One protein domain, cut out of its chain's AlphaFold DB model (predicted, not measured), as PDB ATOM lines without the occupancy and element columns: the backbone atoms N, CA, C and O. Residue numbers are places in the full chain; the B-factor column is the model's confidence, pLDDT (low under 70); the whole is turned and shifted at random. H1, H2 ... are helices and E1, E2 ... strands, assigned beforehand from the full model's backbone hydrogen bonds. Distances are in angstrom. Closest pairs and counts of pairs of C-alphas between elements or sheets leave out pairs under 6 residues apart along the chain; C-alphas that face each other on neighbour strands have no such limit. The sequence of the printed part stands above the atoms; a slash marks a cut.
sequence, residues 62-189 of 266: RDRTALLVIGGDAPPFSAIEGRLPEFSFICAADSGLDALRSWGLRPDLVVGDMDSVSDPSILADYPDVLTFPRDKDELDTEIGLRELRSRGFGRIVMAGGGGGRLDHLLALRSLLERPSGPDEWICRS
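AT A GLANCE: This is residues 62 to 189 of the 266 residues of the protein "Thiamine diphosphokinase" of Spirochaetae bacterium HGW-Spirochaetae-3 (UniProt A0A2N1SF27). One strongly twisted sheet of six parallel strands runs through the domain and curls round one helix, H4, while a shorter helix, H2, stands on its opposite face. H5 runs beside H4, while two short helices lie farther out: H1, and H3 beyond the edge strand E4. The printed part has 128 residues, with six named strands and five named helices in the order E1 H1 E2 H2 E3 H3 E4 H4 E5 H5 E6, and its class is mixed, helices and strands. The order across the sheet is E4, E3, E2, E1, E5, E6. The whole is compact and rounded, with a radius of gyration of the C-alphas of 13.3 A and spans of 33 by 30 by 30 A.

IN THESE COORDINATES: E1, residues 62 to 69, begins with C-alpha 62 at (-5.028, -16.021, 19.315) and is 20.2 A long from first to last C-alpha. H1 is residues 78 to 81, and E2, residues 87 to 93, is 16.0 A long. H2 is residues 96 to 102, E3 residues 109 to 112, H3 residues 120 to 125 and E4 residues 129 to 131. H4, residues 140 to 150, is 15.0 A long and begins with C-alpha 140 at (6.828, -35.262, 12.769). E5, residues 153 to 159, is 16.0 A long, and H5, residues 166 to 177, is 17.2 A long. E6, residues 184 to 186, ends with C-alpha 186 at (-1.050, -24.998, 1.516).

HOW THE PARTS SIT: E1 is an inner strand, parallel to E2 at 34 degrees, with N 69 and O 91 within hydrogen-bond range at 2.8 A. E2 and E3 are parallel at 21 degrees, with N 111 and O 92 at 2.8 A. E3 and the edge strand E4 are parallel at 14 degrees, with N 130 and O 110 at 2.8 A. On the other side of E1 is E5, parallel at 26 degrees, with N 157 and O 66 at 2.9 A. E5 and the edge strand E6 are parallel at 23 degrees, with N 186 and O 158 at 2.8 A. From edge to edge the strands' lines turn by 89 degrees. Four strand-helix-strand units, each two parallel neighbour strands with a helix between, have right-handed crossovers: E1, H1, E2; E2, H2, E3; E3, H3, E4; and E5, H5, E6. The sheet curls round H4; the closest C-alphas of E3 and H4 are those of Gly 112 and Asp 140, 5.3 A apart. On the opposite face, H2 stands up from the sheet at 53 degrees, with a height over the sheet of 8.8 A, and its closest C-alpha pair with E1 is Val 69 and Gly 96, 4.8 A. H1 only grazes the sheet with residues 79 to 80, and H5 only just does, with residues 172 to 176 and 5 pairs of C-alphas within 10 A. H4 and H5 are close but not clearly touching, their closest C-alphas those of Glu 142 and Leu 175, 7.4 A apart, at a shallow tilt of 16 degrees, the same way. H3 is not on the sheet; its closest C-alpha pair with E4 is Leu 123 and Val 129, 7.1 A. Every O i to N i+4 pair is within hydrogen-bond range in H2, H4 and H5; H3 has 0 of 2, but 3 of 3 O i to N i+3 pairs, and H1 is too short for an O i to N i+4 pair.

THE WHOLE: The two C-alphas farthest apart are those of Gly 82 and Asp 135, 37.4 A. The printed part has no cut, and no link is long. The mean pLDDT of the printed part is 88.6; residues 62 to 63 and 115 to 121 are under 70.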
ATOM      1  N   ARG A  62      -4.405 -15.670  20.605       53.72
ATOM      2  CA  ARG A  62      -5.028 -16.021  19.315       53.72
ATOM      3  C   ARG A  62      -4.395 -15.292  18.117       53.72
ATOM      4  O   ARG A  62      -4.479 -15.793  17.005       53.72
ATOM      5  N   ASP A  63      -3.687 -14.190  18.358       68.56
ATOM      6  CA  ASP A  63      -3.166 -13.303  17.311       68.56
ATOM      7  C   ASP A  63      -1.833 -13.752  16.692       68.56
ATOM      8  O   ASP A  63      -1.404 -13.214  15.670       68.56
ATOM      9  N   ARG A  64      -1.140 -14.732  17.289       90.50
ATOM     10  CA  ARG A  64       0.152 -15.193  16.763       90.50
ATOM     11  C   ARG A  64      -0.038 -16.327  15.767       90.50
ATOM     12  O   ARG A  64      -0.523 -17.399  16.132       90.50
ATOM     13  N   THR A  65       0.432 -16.096  14.542       95.56
ATOM     14  CA  THR A  65       0.458 -17.105  13.477       95.56
ATOM     15  C   THR A  65       1.856 -17.705  13.338       95.56
ATOM     16  O   THR A  65       2.858 -16.975  13.354       95.56
ATOM     17  N   ALA A  66       1.917 -19.028  13.197       97.75
ATOM     18  CA  ALA A  66       3.121 -19.770  12.840       97.75
ATOM     19  C   ALA A  66       2.966 -20.472  11.486       97.75
ATOM     20  O   ALA A  66       1.866 -20.883  11.111       97.75
ATOM     21  N   LEU A  67       4.085 -20.626  10.781       98.19
ATOM     22  CA  LEU A  67       4.197 -21.453   9.584       98.19
ATOM     23  C   LEU A  67       4.873 -22.777   9.954       98.19
ATOM     24  O   LEU A  67       5.997 -22.767  10.452       98.19
ATOM     25  N   LEU A  68       4.212 -23.899   9.690       97.94
ATOM     26  CA  LEU A  68       4.789 -25.239   9.763       97.94
ATOM     27  C   LEU A  68       5.058 -25.743   8.343       97.94
ATOM     28  O   LEU A  68       4.123 -25.961   7.576       97.94
ATOM     29  N   VAL A  69       6.323 -25.936   7.985       97.31
ATOM     30  CA  VAL A  69       6.709 -26.498   6.689       97.31
ATOM     31  C   VAL A  69       7.076 -27.957   6.874       97.31
ATOM     32  O   VAL A  69       7.941 -28.274   7.685       97.31
ATOM     33  N   ILE A  70       6.420 -28.832   6.124       94.50
ATOM     34  CA  ILE A  70       6.594 -30.284   6.199       94.50
ATOM     35  C   ILE A  70       7.136 -30.832   4.876       94.50
ATOM     36  O   ILE A  70       7.086 -30.160   3.842       94.50
ATOM     37  N   GLY A  71       7.639 -32.064   4.912       88.44
ATOM     38  CA  GLY A  71       8.095 -32.792   3.730       88.44
ATOM     39  C   GLY A  71       7.017 -33.027   2.665       88.44
ATOM     40  O   GLY A  71       5.822 -32.865   2.907       88.44
ATOM     41  N   GLY A  72       7.437 -33.454   1.473       86.75
ATOM     42  CA  GLY A  72       6.556 -33.699   0.323       86.75
ATOM     43  C   GLY A  72       6.441 -32.502  -0.624       86.75
ATOM     44  O   GLY A  72       7.269 -31.591  -0.605       86.75
ATOM     45  N   ASP A  73       5.424 -32.510  -1.488       88.25
ATOM     46  CA  ASP A  73       5.258 -31.484  -2.525       88.25
ATOM     47  C   ASP A  73       4.905 -30.112  -1.928       88.25
ATOM     48  O   ASP A  73       3.740 -29.775  -1.699       88.25
ATOM     49  N   ALA A  74       5.942 -29.306  -1.696       91.12
ATOM     50  CA  ALA A  74       5.830 -27.942  -1.208       91.12
ATOM     51  C   ALA A  74       5.195 -26.994  -2.250       91.12
ATOM     52  O   ALA A  74       5.385 -27.176  -3.461       91.12
ATOM     53  N   PRO A  75       4.467 -25.953  -1.802       94.56
ATOM     54  CA  PRO A  75       4.002 -24.889  -2.684       94.56
ATOM     55  C   PRO A  75       5.167 -24.122  -3.325       94.56
ATOM     56  O   PRO A  75       6.280 -24.091  -2.786       94.56
ATOM     57  N   PRO A  76       4.936 -23.439  -4.458       94.44
ATOM     58  CA  PRO A  76       5.884 -22.444  -4.932       94.44
ATOM     59  C   PRO A  76       6.033 -21.326  -3.890       94.44
ATOM     60  O   PRO A  76       5.060 -20.928  -3.248       94.44
ATOM     61  N   PHE A  77       7.237 -20.757  -3.768       94.81
ATOM     62  CA  PHE A  77       7.503 -19.683  -2.803       94.81
ATOM     63  C   PHE A  77       6.548 -18.488  -2.951       94.81
ATOM     64  O   PHE A  77       6.180 -17.870  -1.958       94.81
ATOM     65  N   SER A  78       6.082 -18.198  -4.169       94.44
ATOM     66  CA  SER A  78       5.125 -17.122  -4.449       94.44
ATOM     67  C   SER A  78       3.806 -17.243  -3.675       94.44
ATOM     68  O   SER A  78       3.183 -16.223  -3.400       94.44
ATOM     69  N   ALA A  79       3.396 -18.458  -3.292       94.12
ATOM     70  CA  ALA A  79       2.204 -18.685  -2.470       94.12
ATOM     71  C   ALA A  79       2.417 -18.328  -0.985       94.12
ATOM     72  O   ALA A  79       1.457 -18.121  -0.245       94.12
ATOM     73  N   ILE A  80       3.676 -18.247  -0.545       95.38
ATOM     74  CA  ILE A  80       4.067 -17.984   0.847       95.38
ATOM     75  C   ILE A  80       4.600 -16.557   1.016       95.38
ATOM     76  O   ILE A  80       4.342 -15.911   2.027       95.38
ATOM     77  N   GLU A  81       5.321 -16.033   0.026       94.06
ATOM     78  CA  GLU A  81       6.091 -14.789   0.108       94.06
ATOM     79  C   GLU A  81       5.270 -13.575   0.574       94.06
ATOM     80  O   GLU A  81       5.710 -12.816   1.439       94.06
ATOM     81  N   GLY A  82       4.068 -13.390   0.019       89.94
ATOM     82  CA  GLY A  82       3.182 -12.281   0.391       89.94
ATOM     83  C   GLY A  82       2.664 -12.368   1.829       89.94
ATOM     84  O   GLY A  82       2.285 -11.350   2.401       89.94
ATOM     85  N   ARG A  83       2.700 -13.572   2.407       92.69
ATOM     86  CA  ARG A  83       2.170 -13.923   3.725       92.69
ATOM     87  C   ARG A  83       3.244 -14.011   4.800       92.69
ATOM     88  O   ARG A  83       2.915 -14.098   5.973       92.69
ATOM     89  N   LEU A  84       4.527 -13.933   4.433       92.94
ATOM     90  CA  LEU A  84       5.639 -13.933   5.390       92.94
ATOM     91  C   LEU A  84       5.464 -12.953   6.563       92.94
ATOM     92  O   LEU A  84       5.809 -13.338   7.678       92.94
ATOM     93  N   PRO A  85       4.916 -11.733   6.376       92.00
ATOM     94  CA  PRO A  85       4.655 -10.827   7.494       92.00
ATOM     95  C   PRO A  85       3.623 -11.342   8.514       92.00
ATOM     96  O   PRO A  85       3.620 -10.858   9.639       92.00
ATOM     97  N   GLU A  86       2.761 -12.300   8.150       92.62
ATOM     98  CA  GLU A  86       1.819 -12.944   9.079       92.62
ATOM     99  C   GLU A  86       2.549 -13.883  10.057       92.62
ATOM    100  O   GLU A  86       2.084 -14.104  11.176       92.62
ATOM    101  N   PHE A  87       3.687 -14.459   9.650       94.94
ATOM    102  CA  PHE A  87       4.351 -15.532  10.386       94.94
ATOM    103  C   PHE A  87       5.384 -14.988  11.373       94.94
ATOM    104  O   PHE A  87       6.504 -14.624  11.012       94.94
ATOM    105  N   SER A  88       5.028 -15.016  12.657       94.44
ATOM    106  CA  SER A  88       5.937 -14.651  13.756       94.44
ATOM    107  C   SER A  88       6.894 -15.781  14.163       94.44
ATOM    108  O   SER A  88       7.766 -15.587  15.016       94.44
ATOM    109  N   PHE A  89       6.702 -16.975  13.594       95.25
ATOM    110  CA  PHE A  89       7.502 -18.162  13.870       95.25
ATOM    111  C   PHE A  89       7.415 -19.159  12.715       95.25
ATOM    112  O   PHE A  89       6.330 -19.373  12.164       95.25
ATOM    113  N   ILE A  90       8.541 -19.772  12.365       97.19
ATOM    114  CA  ILE A  90       8.638 -20.789  11.319       97.19
ATOM    115  C   ILE A  90       9.185 -22.080  11.929       97.19
ATOM    116  O   ILE A  90      10.276 -22.101  12.489       97.19
ATOM    117  N   CYS A  91       8.436 -23.165  11.781       97.00
ATOM    118  CA  CYS A  91       8.841 -24.511  12.157       97.00
ATOM    119  C   CYS A  91       9.055 -25.352  10.894       97.00
ATOM    120  O   CYS A  91       8.220 -25.334   9.989       97.00
ATOM    121  N   ALA A  92      10.161 -26.081  10.835       95.25
ATOM    122  CA  ALA A  92      10.413 -27.117   9.847       95.25
ATOM    123  C   ALA A  92      10.167 -28.483  10.489       95.25
ATOM    124  O   ALA A  92      10.724 -28.752  11.550       95.25
ATOM    125  N   ALA A  93       9.385 -29.345   9.846       92.69
ATOM    126  CA  ALA A  93       9.307 -30.756  10.196       92.69
ATOM    127  C   ALA A  93       9.986 -31.601   9.113       92.69
ATOM    128  O   ALA A  93       9.607 -31.515   7.939       92.69
ATOM    129  N   ASP A  94      10.958 -32.417   9.520       86.38
ATOM    130  CA  ASP A  94      11.685 -33.354   8.661       86.38
ATOM    131  C   ASP A  94      12.200 -32.667   7.367       86.38
ATOM    132  O   ASP A  94      12.796 -31.582   7.419       86.38
ATOM    133  N   SER A  95      11.924 -33.225   6.184       85.81
ATOM    134  CA  SER A  95      12.322 -32.674   4.880       85.81
ATOM    135  C   SER A  95      11.680 -31.319   4.529       85.81
ATOM    136  O   SER A  95      12.051 -30.691   3.535       85.81
ATOM    137  N   GLY A  96      10.783 -30.787   5.369       91.19
ATOM    138  CA  GLY A  96      10.316 -29.400   5.277       91.19
ATOM    139  C   GLY A  96      11.446 -28.368   5.409       91.19
ATOM    140  O   GLY A  96      11.335 -27.249   4.894       91.19
ATOM    141  N   LEU A  97      12.570 -28.752   6.024       90.56
ATOM    142  CA  LEU A  97      13.775 -27.927   6.090       90.56
ATOM    143  C   LEU A  97      14.327 -27.591   4.697       90.56
ATOM    144  O   LEU A  97      14.703 -26.444   4.437       90.56
ATOM    145  N   ASP A  98      14.329 -28.555   3.778       88.50
ATOM    146  CA  ASP A  98      14.854 -28.357   2.424       88.50
ATOM    147  C   ASP A  98      13.996 -27.373   1.620       88.50
ATOM    148  O   ASP A  98      14.527 -26.532   0.883       88.50
ATOM    149  N   ALA A  99      12.673 -27.400   1.816       91.31
ATOM    150  CA  ALA A  99      11.767 -26.424   1.221       91.31
ATOM    151  C   ALA A  99      12.086 -25.001   1.709       91.31
ATOM    152  O   ALA A  99      12.288 -24.104   0.884       91.31
ATOM    153  N   LEU A 100      12.240 -24.798   3.023       93.69
ATOM    154  CA  LEU A 100      12.617 -23.498   3.593       93.69
ATOM    155  C   LEU A 100      13.964 -22.996   3.063       93.69
ATOM    156  O   LEU A 100      14.076 -21.825   2.687       93.69
ATOM    157  N   ARG A 101      14.964 -23.881   2.958       90.44
ATOM    158  CA  ARG A 101      16.272 -23.543   2.374       90.44
ATOM    159  C   ARG A 101      16.136 -23.086   0.927       90.44
ATOM    160  O   ARG A 101      16.729 -22.073   0.556       90.44
ATOM    161  N   SER A 102      15.325 -23.778   0.127       90.62
ATOM    162  CA  SER A 102      15.068 -23.395  -1.268       90.62
ATOM    163  C   SER A 102      14.398 -22.018  -1.397       90.62
ATOM    164  O   SER A 102      14.627 -21.303  -2.372       90.62
ATOM    165  N   TRP A 103      13.625 -21.613  -0.384       93.56
ATOM    166  CA  TRP A 103      12.979 -20.303  -0.295       93.56
ATOM    167  C   TRP A 103      13.888 -19.208   0.291       93.56
ATOM    168  O   TRP A 103      13.514 -18.035   0.308       93.56
ATOM    169  N   GLY A 104      15.082 -19.562   0.778       92.62
ATOM    170  CA  GLY A 104      15.972 -18.637   1.484       92.62
ATOM    171  C   GLY A 104      15.439 -18.204   2.856       92.62
ATOM    172  O   GLY A 104      15.798 -17.128   3.350       92.62
ATOM    173  N   LEU A 105      14.567 -19.016   3.458       92.69
ATOM    174  CA  LEU A 105      14.058 -18.840   4.815       92.69
ATOM    175  C   LEU A 105      14.847 -19.710   5.791       92.69
ATOM    176  O   LEU A 105      15.335 -20.783   5.440       92.69
ATOM    177  N   ARG A 106      14.952 -19.239   7.033       91.88
ATOM    178  CA  ARG A 106      15.520 -20.011   8.139       91.88
ATOM    179  C   ARG A 106      14.404 -20.340   9.130       91.88
ATOM    180  O   ARG A 106      13.682 -19.413   9.498       91.88
ATOM    181  N   PRO A 107      14.236 -21.611   9.530       93.19
ATOM    182  CA  PRO A 107      13.328 -21.960  10.609       93.19
ATOM    183  C   PRO A 107      13.850 -21.472  11.959       93.19
ATOM    184  O   PRO A 107      15.056 -21.353  12.183       93.19
ATOM    185  N   ASP A 108      12.907 -21.259  12.864       93.94
ATOM    186  CA  ASP A 108      13.139 -21.015  14.284       93.94
ATOM    187  C   ASP A 108      13.146 -22.307  15.098       93.94
ATOM    188  O   ASP A 108      13.680 -22.327  16.199       93.94
ATOM    189  N   LEU A 109      12.519 -23.353  14.561       93.50
ATOM    190  CA  LEU A 109      12.444 -24.686  15.133       93.50
ATOM    191  C   LEU A 109      12.568 -25.720  14.020       93.50
ATOM    192  O   LEU A 109      11.879 -25.612  13.005       93.50
ATOM    193  N   VAL A 110      13.389 -26.739  14.233       93.12
ATOM    194  CA  VAL A 110      13.403 -27.953  13.411       93.12
ATOM    195  C   VAL A 110      12.953 -29.125  14.280       93.12
ATOM    196  O   VAL A 110      13.509 -29.335  15.354       93.12
ATOM    197  N   VAL A 111      11.946 -29.876  13.838       91.75
ATOM    198  CA  VAL A 111      11.472 -31.109  14.487       91.75
ATOM    199  C   VAL A 111      11.590 -32.283  13.522       91.75
ATOM    200  O   VAL A 111      11.393 -32.114  12.322       91.75
ATOM    201  N   GLY A 112      11.922 -33.470  14.013       85.31
ATOM    202  CA  GLY A 112      12.123 -34.624  13.137       85.31
ATOM    203  C   GLY A 112      12.943 -35.732  13.776       85.31
ATOM    204  O   GLY A 112      13.506 -35.555  14.856       85.31
ATOM    205  N   ASP A 113      13.050 -36.861  13.087       75.75
ATOM    206  CA  ASP A 113      14.109 -37.841  13.352       75.75
ATOM    207  C   ASP A 113      15.461 -37.436  12.733       75.75
ATOM    208  O   ASP A 113      16.504 -37.927  13.149       75.75
ATOM    209  N   MET A 114      15.444 -36.450  11.826       72.31
ATOM    210  CA  MET A 114      16.598 -35.880  11.119       72.31
ATOM    211  C   MET A 114      17.309 -36.858  10.173       72.31
ATOM    212  O   MET A 114      18.319 -36.487   9.572       72.31
ATOM    213  N   ASP A 115      16.756 -38.057   9.970       66.56
ATOM    214  CA  ASP A 115      17.315 -39.081   9.081       66.56
ATOM    215  C   ASP A 115      17.106 -38.723   7.598       66.56
ATOM    216  O   ASP A 115      17.850 -39.186   6.730       66.56
ATOM    217  N   SER A 116      16.119 -37.874   7.292       60.22
ATOM    218  CA  SER A 116      15.853 -37.383   5.930       60.22
ATOM    219  C   SER A 116      16.616 -36.103   5.580       60.22
ATOM    220  O   SER A 116      16.528 -35.630   4.444       60.22
ATOM    221  N   VAL A 117      17.351 -35.511   6.530       62.16
ATOM    222  CA  VAL A 117      18.137 -34.302   6.268       62.16
ATOM    223  C   VAL A 117      19.382 -34.695   5.482       62.16
ATOM    224  O   VAL A 117      20.259 -35.398   5.974       62.16
ATOM    225  N   SER A 118      19.470 -34.204   4.245       63.03
ATOM    226  CA  SER A 118      20.550 -34.546   3.307       63.03
ATOM    227  C   SER A 118      21.968 -34.232   3.814       63.03
ATOM    228  O   SER A 118      22.925 -34.861   3.367       63.03
ATOM    229  N   ASP A 119      22.107 -33.288   4.746       68.81
ATOM    230  CA  ASP A 119      23.366 -32.939   5.409       68.81
ATOM    231  C   ASP A 119      23.105 -32.572   6.884       68.81
ATOM    232  O   ASP A 119      22.744 -31.432   7.166       68.81
ATOM    233  N   PRO A 120      23.275 -33.497   7.845       67.00
ATOM    234  CA  PRO A 120      23.005 -33.243   9.264       67.00
ATOM    235  C   PRO A 120      23.872 -32.148   9.900       67.00
ATOM    236  O   PRO A 120      23.491 -31.591  10.930       67.00
ATOM    237  N   SER A 121      25.021 -31.799   9.303       69.00
ATOM    238  CA  SER A 121      25.903 -30.753   9.842       69.00
ATOM    239  C   SER A 121      25.235 -29.375   9.855       69.00
ATOM    240  O   SER A 121      25.538 -28.544  10.712       69.00
ATOM    241  N   ILE A 122      24.245 -29.168   8.980       71.19
ATOM    242  CA  ILE A 122      23.469 -27.927   8.902       71.19
ATOM    243  C   ILE A 122      22.602 -27.689  10.140       71.19
ATOM    244  O   ILE A 122      22.154 -26.567  10.355       71.19
ATOM    245  N   LEU A 123      22.326 -28.723  10.944       74.94
ATOM    246  CA  LEU A 123      21.472 -28.593  12.124       74.94
ATOM    247  C   LEU A 123      22.108 -27.706  13.200       74.94
ATOM    248  O   LEU A 123      21.388 -27.034  13.934       74.94
ATOM    249  N   ALA A 124      23.443 -27.639  13.240       72.56
ATOM    250  CA  ALA A 124      24.185 -26.772  14.155       72.56
ATOM    251  C   ALA A 124      23.955 -25.269  13.892       72.56
ATOM    252  O   ALA A 124      24.187 -24.450  14.780       72.56
ATOM    253  N   ASP A 125      23.472 -24.904  12.699       77.12
ATOM    254  CA  ASP A 125      23.206 -23.515  12.313       77.12
ATOM    255  C   ASP A 125      21.824 -23.006  12.763       77.12
ATOM    256  O   ASP A 125      21.496 -21.834  12.516       77.12
ATOM    257  N   TYR A 126      20.992 -23.861  13.373       82.31
ATOM    258  CA  TYR A 126      19.633 -23.513  13.791       82.31
ATOM    259  C   TYR A 126      19.510 -23.348  15.309       82.31
ATOM    260  O   TYR A 126      20.141 -24.073  16.075       82.31
ATOM    261  N   PRO A 127      18.686 -22.384  15.760       74.50
ATOM    262  CA  PRO A 127      18.629 -22.001  17.169       74.50
ATOM    263  C   PRO A 127      17.930 -23.030  18.066       74.50
ATOM    264  O   PRO A 127      18.188 -23.040  19.268       74.50
ATOM    265  N   ASP A 128      17.037 -23.854  17.512       85.69
ATOM    266  CA  ASP A 128      16.234 -24.828  18.255       85.69
ATOM    267  C   ASP A 128      15.966 -26.053  17.365       85.69
ATOM    268  O   ASP A 128      15.355 -25.947  16.297       85.69
ATOM    269  N   VAL A 129      16.463 -27.214  17.787       86.94
ATOM    270  CA  VAL A 129      16.335 -28.488  17.071       86.94
ATOM    271  C   VAL A 129      15.856 -29.536  18.067       86.94
ATOM    272  O   VAL A 129      16.539 -29.824  19.050       86.94
ATOM    273  N   LEU A 130      14.679 -30.104  17.814       85.81
ATOM    274  CA  LEU A 130      14.100 -31.176  18.614       85.81
ATOM    275  C   LEU A 130      14.154 -32.479  17.820       85.81
ATOM    276  O   LEU A 130      13.365 -32.699  16.897       85.81
ATOM    277  N   THR A 131      15.097 -33.336  18.198       83.81
ATOM    278  CA  THR A 131      15.276 -34.658  17.596       83.81
ATOM    279  C   THR A 131      14.465 -35.701  18.354       83.81
ATOM    280  O   THR A 131      14.502 -35.753  19.584       83.81
ATOM    281  N   PHE A 132      13.763 -36.557  17.619       82.25
ATOM    282  CA  PHE A 132      12.962 -37.648  18.171       82.25
ATOM    283  C   PHE A 132      13.372 -38.991  17.555       82.25
ATOM    284  O   PHE A 132      13.868 -39.005  16.433       82.25
ATOM    285  N   PRO A 133      13.140 -40.128  18.236       78.38
ATOM    286  CA  PRO A 133      13.352 -41.441  17.635       78.38
ATOM    287  C   PRO A 133      12.519 -41.629  16.362       78.38
ATOM    288  O   PRO A 133      11.428 -41.064  16.226       78.38
ATOM    289  N   ARG A 134      13.034 -42.441  15.437       73.56
ATOM    290  CA  ARG A 134      12.359 -42.783  14.178       73.56
ATOM    291  C   ARG A 134      11.174 -43.732  14.376       73.56
ATOM    292  O   ARG A 134      10.201 -43.667  13.637       73.56
ATOM    293  N   ASP A 135      11.253 -44.611  15.366       76.19
ATOM    294  CA  ASP A 135      10.277 -45.656  15.699       76.19
ATOM    295  C   ASP A 135       9.163 -45.182  16.648       76.19
ATOM    296  O   ASP A 135       8.500 -45.987  17.298       76.19
ATOM    297  N   LYS A 136       8.946 -43.869  16.733       80.12
ATOM    298  CA  LYS A 136       7.853 -43.272  17.503       80.12
ATOM    299  C   LYS A 136       6.491 -43.481  16.831       80.12
ATOM    300  O   LYS A 136       6.385 -43.552  15.609       80.12
ATOM    301  N   ASP A 137       5.438 -43.443  17.642       77.62
ATOM    302  CA  ASP A 137       4.051 -43.557  17.171       77.62
ATOM    303  C   ASP A 137       3.493 -42.253  16.557       77.62
ATOM    304  O   ASP A 137       2.444 -42.265  15.914       77.62
ATOM    305  N   GLU A 138       4.165 -41.112  16.766       79.75
ATOM    306  CA  GLU A 138       3.704 -39.772  16.366       79.75
ATOM    307  C   GLU A 138       4.397 -39.292  15.076       79.75
ATOM    308  O   GLU A 138       5.617 -39.382  14.939       79.75
ATOM    309  N   LEU A 139       3.639 -38.714  14.137       86.56
ATOM    310  CA  LEU A 139       4.215 -38.092  12.938       86.56
ATOM    311  C   LEU A 139       5.005 -36.825  13.298       86.56
ATOM    312  O   LEU A 139       4.572 -36.037  14.136       86.56
ATOM    313  N   ASP A 140       6.079 -36.518  12.568       89.94
ATOM    314  CA  ASP A 140       6.828 -35.262  12.769       89.94
ATOM    315  C   ASP A 140       5.969 -34.010  12.558       89.94
ATOM    316  O   ASP A 140       6.152 -32.986  13.216       89.94
ATOM    317  N   THR A 141       4.976 -34.099  11.669       92.69
ATOM    318  CA  THR A 141       3.977 -33.036  11.495       92.69
ATOM    319  C   THR A 141       3.125 -32.847  12.751       92.69
ATOM    320  O   THR A 141       2.837 -31.715  13.131       92.69
ATOM    321  N   GLU A 142       2.733 -33.939  13.407       94.00
ATOM    322  CA  GLU A 142       1.934 -33.900  14.633       94.00
ATOM    323  C   GLU A 142       2.748 -33.323  15.799       94.00
ATOM    324  O   GLU A 142       2.267 -32.414  16.477       94.00
ATOM    325  N   ILE A 143       4.024 -33.712  15.918       92.75
ATOM    326  CA  ILE A 143       4.989 -33.080  16.830       92.75
ATOM    327  C   ILE A 143       5.073 -31.578  16.561       92.75
ATOM    328  O   ILE A 143       4.922 -30.778  17.483       92.75
ATOM    329  N   GLY A 144       5.285 -31.172  15.306       95.06
ATOM    330  CA  GLY A 144       5.396 -29.763  14.932       95.06
ATOM    331  C   GLY A 144       4.156 -28.956  15.322       95.06
ATOM    332  O   GLY A 144       4.276 -27.879  15.907       95.06
ATOM    333  N   LEU A 145       2.958 -29.493  15.070       96.12
ATOM    334  CA  LEU A 145       1.697 -28.885  15.501       96.12
ATOM    335  C   LEU A 145       1.622 -28.776  17.027       96.12
ATOM    336  O   LEU A 145       1.323 -27.701  17.551       96.12
ATOM    337  N   ARG A 146       1.928 -29.860  17.749       94.81
ATOM    338  CA  ARG A 146       1.913 -29.906  19.215       94.81
ATOM    339  C   ARG A 146       2.867 -28.878  19.821       94.81
ATOM    340  O   ARG A 146       2.472 -28.157  20.737       94.81
ATOM    341  N   GLU A 147       4.082 -28.763  19.292       94.69
ATOM    342  CA  GLU A 147       5.083 -27.788  19.736       94.69
ATOM    343  C   GLU A 147       4.657 -26.343  19.458       94.69
ATOM    344  O   GLU A 147       4.831 -25.458  20.294       94.69
ATOM    345  N   LEU A 148       4.043 -26.071  18.308       95.38
ATOM    346  CA  LEU A 148       3.521 -24.735  18.024       95.38
ATOM    347  C   LEU A 148       2.345 -24.384  18.953       95.38
ATOM    348  O   LEU A 148       2.296 -23.290  19.525       95.38
ATOM    349  N   ARG A 149       1.415 -25.316  19.181       93.94
ATOM    350  CA  ARG A 149       0.301 -25.092  20.114       93.94
ATOM    351  C   ARG A 149       0.798 -24.903  21.553       93.94
ATOM    352  O   ARG A 149       0.337 -23.979  22.221       93.94
ATOM    353  N   SER A 150       1.779 -25.685  22.012       92.56
ATOM    354  CA  SER A 150       2.368 -25.549  23.358       92.56
ATOM    355  C   SER A 150       3.076 -24.199  23.557       92.56
ATOM    356  O   SER A 150       3.024 -23.608  24.640       92.56
ATOM    357  N   ARG A 151       3.670 -23.653  22.487       92.56
ATOM    358  CA  ARG A 151       4.276 -22.310  22.450       92.56
ATOM    359  C   ARG A 151       3.248 -21.174  22.371       92.56
ATOM    360  O   ARG A 151       3.633 -20.006  22.464       92.56
ATOM    361  N   GLY A 152       1.959 -21.493  22.264       92.50
ATOM    362  CA  GLY A 152       0.854 -20.539  22.332       92.50
ATOM    363  C   GLY A 152       0.454 -19.913  20.999       92.50
ATOM    364  O   GLY A 152      -0.195 -18.867  21.009       92.50
ATOM    365  N   PHE A 153       0.831 -20.512  19.863       94.31
ATOM    366  CA  PHE A 153       0.375 -20.048  18.550       94.31
ATOM    367  C   PHE A 153      -1.106 -20.381  18.354       94.31
ATOM    368  O   PHE A 153      -1.502 -21.549  18.350       94.31
ATOM    369  N   GLY A 154      -1.920 -19.334  18.197       90.75
ATOM    370  CA  GLY A 154      -3.361 -19.439  17.987       90.75
ATOM    371  C   GLY A 154      -3.724 -19.909  16.586       90.75
ATOM    372  O   GLY A 154      -4.629 -20.722  16.443       90.75
ATOM    373  N   ARG A 155      -2.955 -19.490  15.576       94.81
ATOM    374  CA  ARG A 155      -3.135 -19.896  14.179       94.81
ATOM    375  C   ARG A 155      -1.891 -20.614  13.661       94.81
ATOM    376  O   ARG A 155      -0.771 -20.136  13.847       94.81
ATOM    377  N   ILE A 156      -2.074 -21.746  12.992       97.38
ATOM    378  CA  ILE A 156      -1.005 -22.476  12.308       97.38
ATOM    379  C   ILE A 156      -1.383 -22.648  10.843       97.38
ATOM    380  O   ILE A 156      -2.417 -23.226  10.514       97.38
ATOM    381  N   VAL A 157      -0.500 -22.174   9.970       97.62
ATOM    382  CA  VAL A 157      -0.537 -22.460   8.537       97.62
ATOM    383  C   VAL A 157       0.476 -23.559   8.261       97.62
ATOM    384  O   VAL A 157       1.647 -23.427   8.607       97.62
ATOM    385  N   MET A 158       0.034 -24.646   7.645       97.50
ATOM    386  CA  MET A 158       0.880 -25.758   7.229       97.50
ATOM    387  C   MET A 158       1.187 -25.652   5.735       97.50
ATOM    388  O   MET A 158       0.302 -25.312   4.954       97.50
ATOM    389  N   ALA A 159       2.409 -25.966   5.310       97.44
ATOM    390  CA  ALA A 159       2.802 -25.988   3.902       97.44
ATOM    391  C   ALA A 159       3.593 -27.258   3.561       97.44
ATOM    392  O   ALA A 159       4.494 -27.633   4.307       97.44
ATOM    393  N   GLY A 160       3.288 -27.894   2.425       94.50
ATOM    394  CA  GLY A 160       3.897 -29.172   2.013       94.50
ATOM    395  C   GLY A 160       2.955 -30.363   2.171       94.50
ATOM    396  O   GLY A 160       1.757 -30.176   2.314       94.50
ATOM    397  N   GLY A 161       3.450 -31.596   2.094       90.38
ATOM    398  CA  GLY A 161       2.681 -32.820   2.385       90.38
ATOM    399  C   GLY A 161       1.606 -33.238   1.376       90.38
ATOM    400  O   GLY A 161       1.039 -34.316   1.515       90.38
ATOM    401  N   GLY A 162       1.318 -32.434   0.348       81.31
ATOM    402  CA  GLY A 162       0.270 -32.729  -0.643       81.31
ATOM    403  C   GLY A 162       0.612 -33.827  -1.663       81.31
ATOM    404  O   GLY A 162      -0.207 -34.121  -2.531       81.31
ATOM    405  N   GLY A 163       1.806 -34.419  -1.592       80.88
ATOM    406  CA  GLY A 163       2.296 -35.439  -2.523       80.88
ATOM    407  C   GLY A 163       3.116 -36.516  -1.812       80.88
ATOM    408  O   GLY A 163       3.535 -36.333  -0.671       80.88
ATOM    409  N   GLY A 164       3.349 -37.643  -2.489       83.44
ATOM    410  CA  GLY A 164       4.074 -38.791  -1.939       83.44
ATOM    411  C   GLY A 164       3.143 -39.939  -1.551       83.44
ATOM    412  O   GLY A 164       2.392 -40.439  -2.389       83.44
ATOM    413  N   ARG A 165       3.228 -40.402  -0.299       86.06
ATOM    414  CA  ARG A 165       2.495 -41.589   0.161       86.06
ATOM    415  C   ARG A 165       1.037 -41.263   0.514       86.06
ATOM    416  O   ARG A 165       0.756 -40.280   1.197       86.06
ATOM    417  N   LEU A 166       0.110 -42.119   0.079       91.25
ATOM    418  CA  LEU A 166      -1.331 -41.935   0.299       91.25
ATOM    419  C   LEU A 166      -1.729 -42.035   1.779       91.25
ATOM    420  O   LEU A 166      -2.591 -41.291   2.234       91.25
ATOM    421  N   ASP A 167      -1.104 -42.937   2.531       89.88
ATOM    422  CA  ASP A 167      -1.335 -43.089   3.970       89.88
ATOM    423  C   ASP A 167      -0.984 -41.808   4.746       89.88
ATOM    424  O   ASP A 167      -1.777 -41.361   5.573       89.88
ATOM    425  N   HIS A 168       0.133 -41.154   4.410       89.62
ATOM    426  CA  HIS A 168       0.488 -39.840   4.954       89.62
ATOM    427  C   HIS A 168      -0.565 -38.783   4.610       89.62
ATOM    428  O   HIS A 168      -0.970 -38.026   5.486       89.62
ATOM    429  N   LEU A 169      -1.047 -38.740   3.364       91.31
ATOM    430  CA  LEU A 169      -2.078 -37.779   2.956       91.31
ATOM    431  C   LEU A 169      -3.369 -37.944   3.776       91.31
ATOM    432  O   LEU A 169      -3.954 -36.954   4.223       91.31
ATOM    433  N   LEU A 170      -3.799 -39.189   4.004       93.00
ATOM    434  CA  LEU A 170      -4.964 -39.498   4.837       93.00
ATOM    435  C   LEU A 170      -4.735 -39.092   6.299       93.00
ATOM    436  O   LEU A 170      -5.617 -38.484   6.902       93.00
ATOM    437  N   ALA A 171      -3.543 -39.349   6.844       92.69
ATOM    438  CA  ALA A 171      -3.194 -38.928   8.197       92.69
ATOM    439  C   ALA A 171      -3.189 -37.395   8.343       92.69
ATOM    440  O   ALA A 171      -3.771 -36.868   9.290       92.69
ATOM    441  N   LEU A 172      -2.617 -36.663   7.379       93.56
ATOM    442  CA  LEU A 172      -2.633 -35.196   7.354       93.56
ATOM    443  C   LEU A 172      -4.065 -34.657   7.326       93.56
ATOM    444  O   LEU A 172      -4.392 -33.757   8.100       93.56
ATOM    445  N   ARG A 173      -4.948 -35.247   6.508       92.06
ATOM    446  CA  ARG A 173      -6.378 -34.912   6.522       92.06
ATOM    447  C   ARG A 173      -6.994 -35.131   7.906       92.06
ATOM    448  O   ARG A 173      -7.725 -34.262   8.371       92.06
ATOM    449  N   SER A 174      -6.686 -36.235   8.585       92.94
ATOM    450  CA  SER A 174      -7.153 -36.456   9.959       92.94
ATOM    451  C   SER A 174      -6.616 -35.412  10.944       92.94
ATOM    452  O   SER A 174      -7.344 -35.025  11.855       92.94
ATOM    453  N   LEU A 175      -5.386 -34.910  10.764       94.12
ATOM    454  CA  LEU A 175      -4.843 -33.824  11.589       94.12
ATOM    455  C   LEU A 175      -5.615 -32.510  11.401       94.12
ATOM    456  O   LEU A 175      -5.890 -31.847  12.396       94.12
ATOM    457  N   LEU A 176      -6.019 -32.160  10.174       92.44
ATOM    458  CA  LEU A 176      -6.849 -30.973   9.883       92.44
ATOM    459  C   LEU A 176      -8.205 -30.975  10.603       92.44
ATOM    460  O   LEU A 176      -8.758 -29.917  10.901       92.44
ATOM    461  N   GLU A 177      -8.769 -32.153  10.875       92.06
ATOM    462  CA  GLU A 177     -10.061 -32.269  11.565       92.06
ATOM    463  C   GLU A 177      -9.958 -32.010  13.069       92.06
ATOM    464  O   GLU A 177     -10.954 -31.641  13.703       92.06
ATOM    465  N   ARG A 178      -8.760 -32.154  13.645       91.88
ATOM    466  CA  ARG A 178      -8.531 -31.963  15.078       91.88
ATOM    467  C   ARG A 178      -8.657 -30.483  15.455       91.88
ATOM    468  O   ARG A 178      -8.134 -29.634  14.740       91.88
ATOM    469  N   PRO A 179      -9.217 -30.151  16.634       87.94
ATOM    470  CA  PRO A 179      -9.227 -28.772  17.139       87.94
ATOM    471  C   PRO A 179      -7.832 -28.147  17.295       87.94
ATOM    472  O   PRO A 179      -7.683 -26.934  17.223       87.94
ATOM    473  N   SER A 180      -6.804 -28.970  17.526       90.06
ATOM    474  CA  SER A 180      -5.402 -28.542  17.610       90.06
ATOM    475  C   SER A 180      -4.666 -28.573  16.266       90.06
ATOM    476  O   SER A 180      -3.500 -28.170  16.219       90.06
ATOM    477  N   GLY A 181      -5.324 -29.045  15.202       93.94
ATOM    478  CA  GLY A 181      -4.787 -29.149  13.850       93.94
ATOM    479  C   GLY A 181      -4.466 -27.794  13.219       93.94
ATOM    480  O   GLY A 181      -4.697 -26.754  13.839       93.94
ATOM    481  N   PRO A 182      -3.906 -27.778  12.001       95.69
ATOM    482  CA  PRO A 182      -3.654 -26.536  11.289       95.69
ATOM    483  C   PRO A 182      -4.969 -25.888  10.837       95.69
ATOM    484  O   PRO A 182      -5.923 -26.567  10.461       95.69
ATOM    485  N   ASP A 183      -4.985 -24.561  10.829       95.19
ATOM    486  CA  ASP A 183      -6.123 -23.749  10.386       95.19
ATOM    487  C   ASP A 183      -6.188 -23.670   8.850       95.19
ATOM    488  O   ASP A 183      -7.244 -23.496   8.237       95.19
ATOM    489  N   GLU A 184      -5.028 -23.818   8.210       96.56
ATOM    490  CA  GLU A 184      -4.870 -23.790   6.765       96.56
ATOM    491  C   GLU A 184      -3.732 -24.716   6.336       96.56
ATOM    492  O   GLU A 184      -2.692 -24.785   6.992       96.56
ATOM    493  N   TRP A 185      -3.912 -25.398   5.209       97.19
ATOM    494  CA  TRP A 185      -2.921 -26.277   4.607       97.19
ATOM    495  C   TRP A 185      -2.683 -25.906   3.146       97.19
ATOM    496  O   TRP A 185      -3.576 -26.016   2.313       97.19
ATOM    497  N   ILE A 186      -1.472 -25.460   2.835       96.75
ATOM    498  CA  ILE A 186      -1.050 -24.998   1.516       96.75
ATOM    499  C   ILE A 186      -0.254 -26.111   0.828       96.75
ATOM    500  O   ILE A 186       0.869 -26.443   1.219       96.75
ATOM    501  N   CYS A 187      -0.830 -26.667  -0.230       94.50
ATOM    502  CA  CYS A 187      -0.219 -27.681  -1.081       94.50
ATOM    503  C   CYS A 187       0.385 -27.039  -2.337       94.50
ATOM    504  O   CYS A 187       0.330 -25.827  -2.534       94.50
ATOM    505  N   ARG A 188       0.938 -27.864  -3.234       93.31
ATOM    506  CA  ARG A 188       1.578 -27.418  -4.483       93.31
ATOM    507  C   ARG A 188       0.755 -26.417  -5.310       93.31
ATOM    508  O   ARG A 188       1.331 -25.491  -5.874       93.31
ATOM    509  N   SER A 189      -0.550 -26.642  -5.440       92.31
ATOM    510  CA  SER A 189      -1.424 -25.903  -6.368       92.31
ATOM    511  C   SER A 189      -2.721 -25.394  -5.751       92.31
ATOM    512  O   SER A 189      -3.447 -24.640  -6.392       92.31
TER     513      SER A 189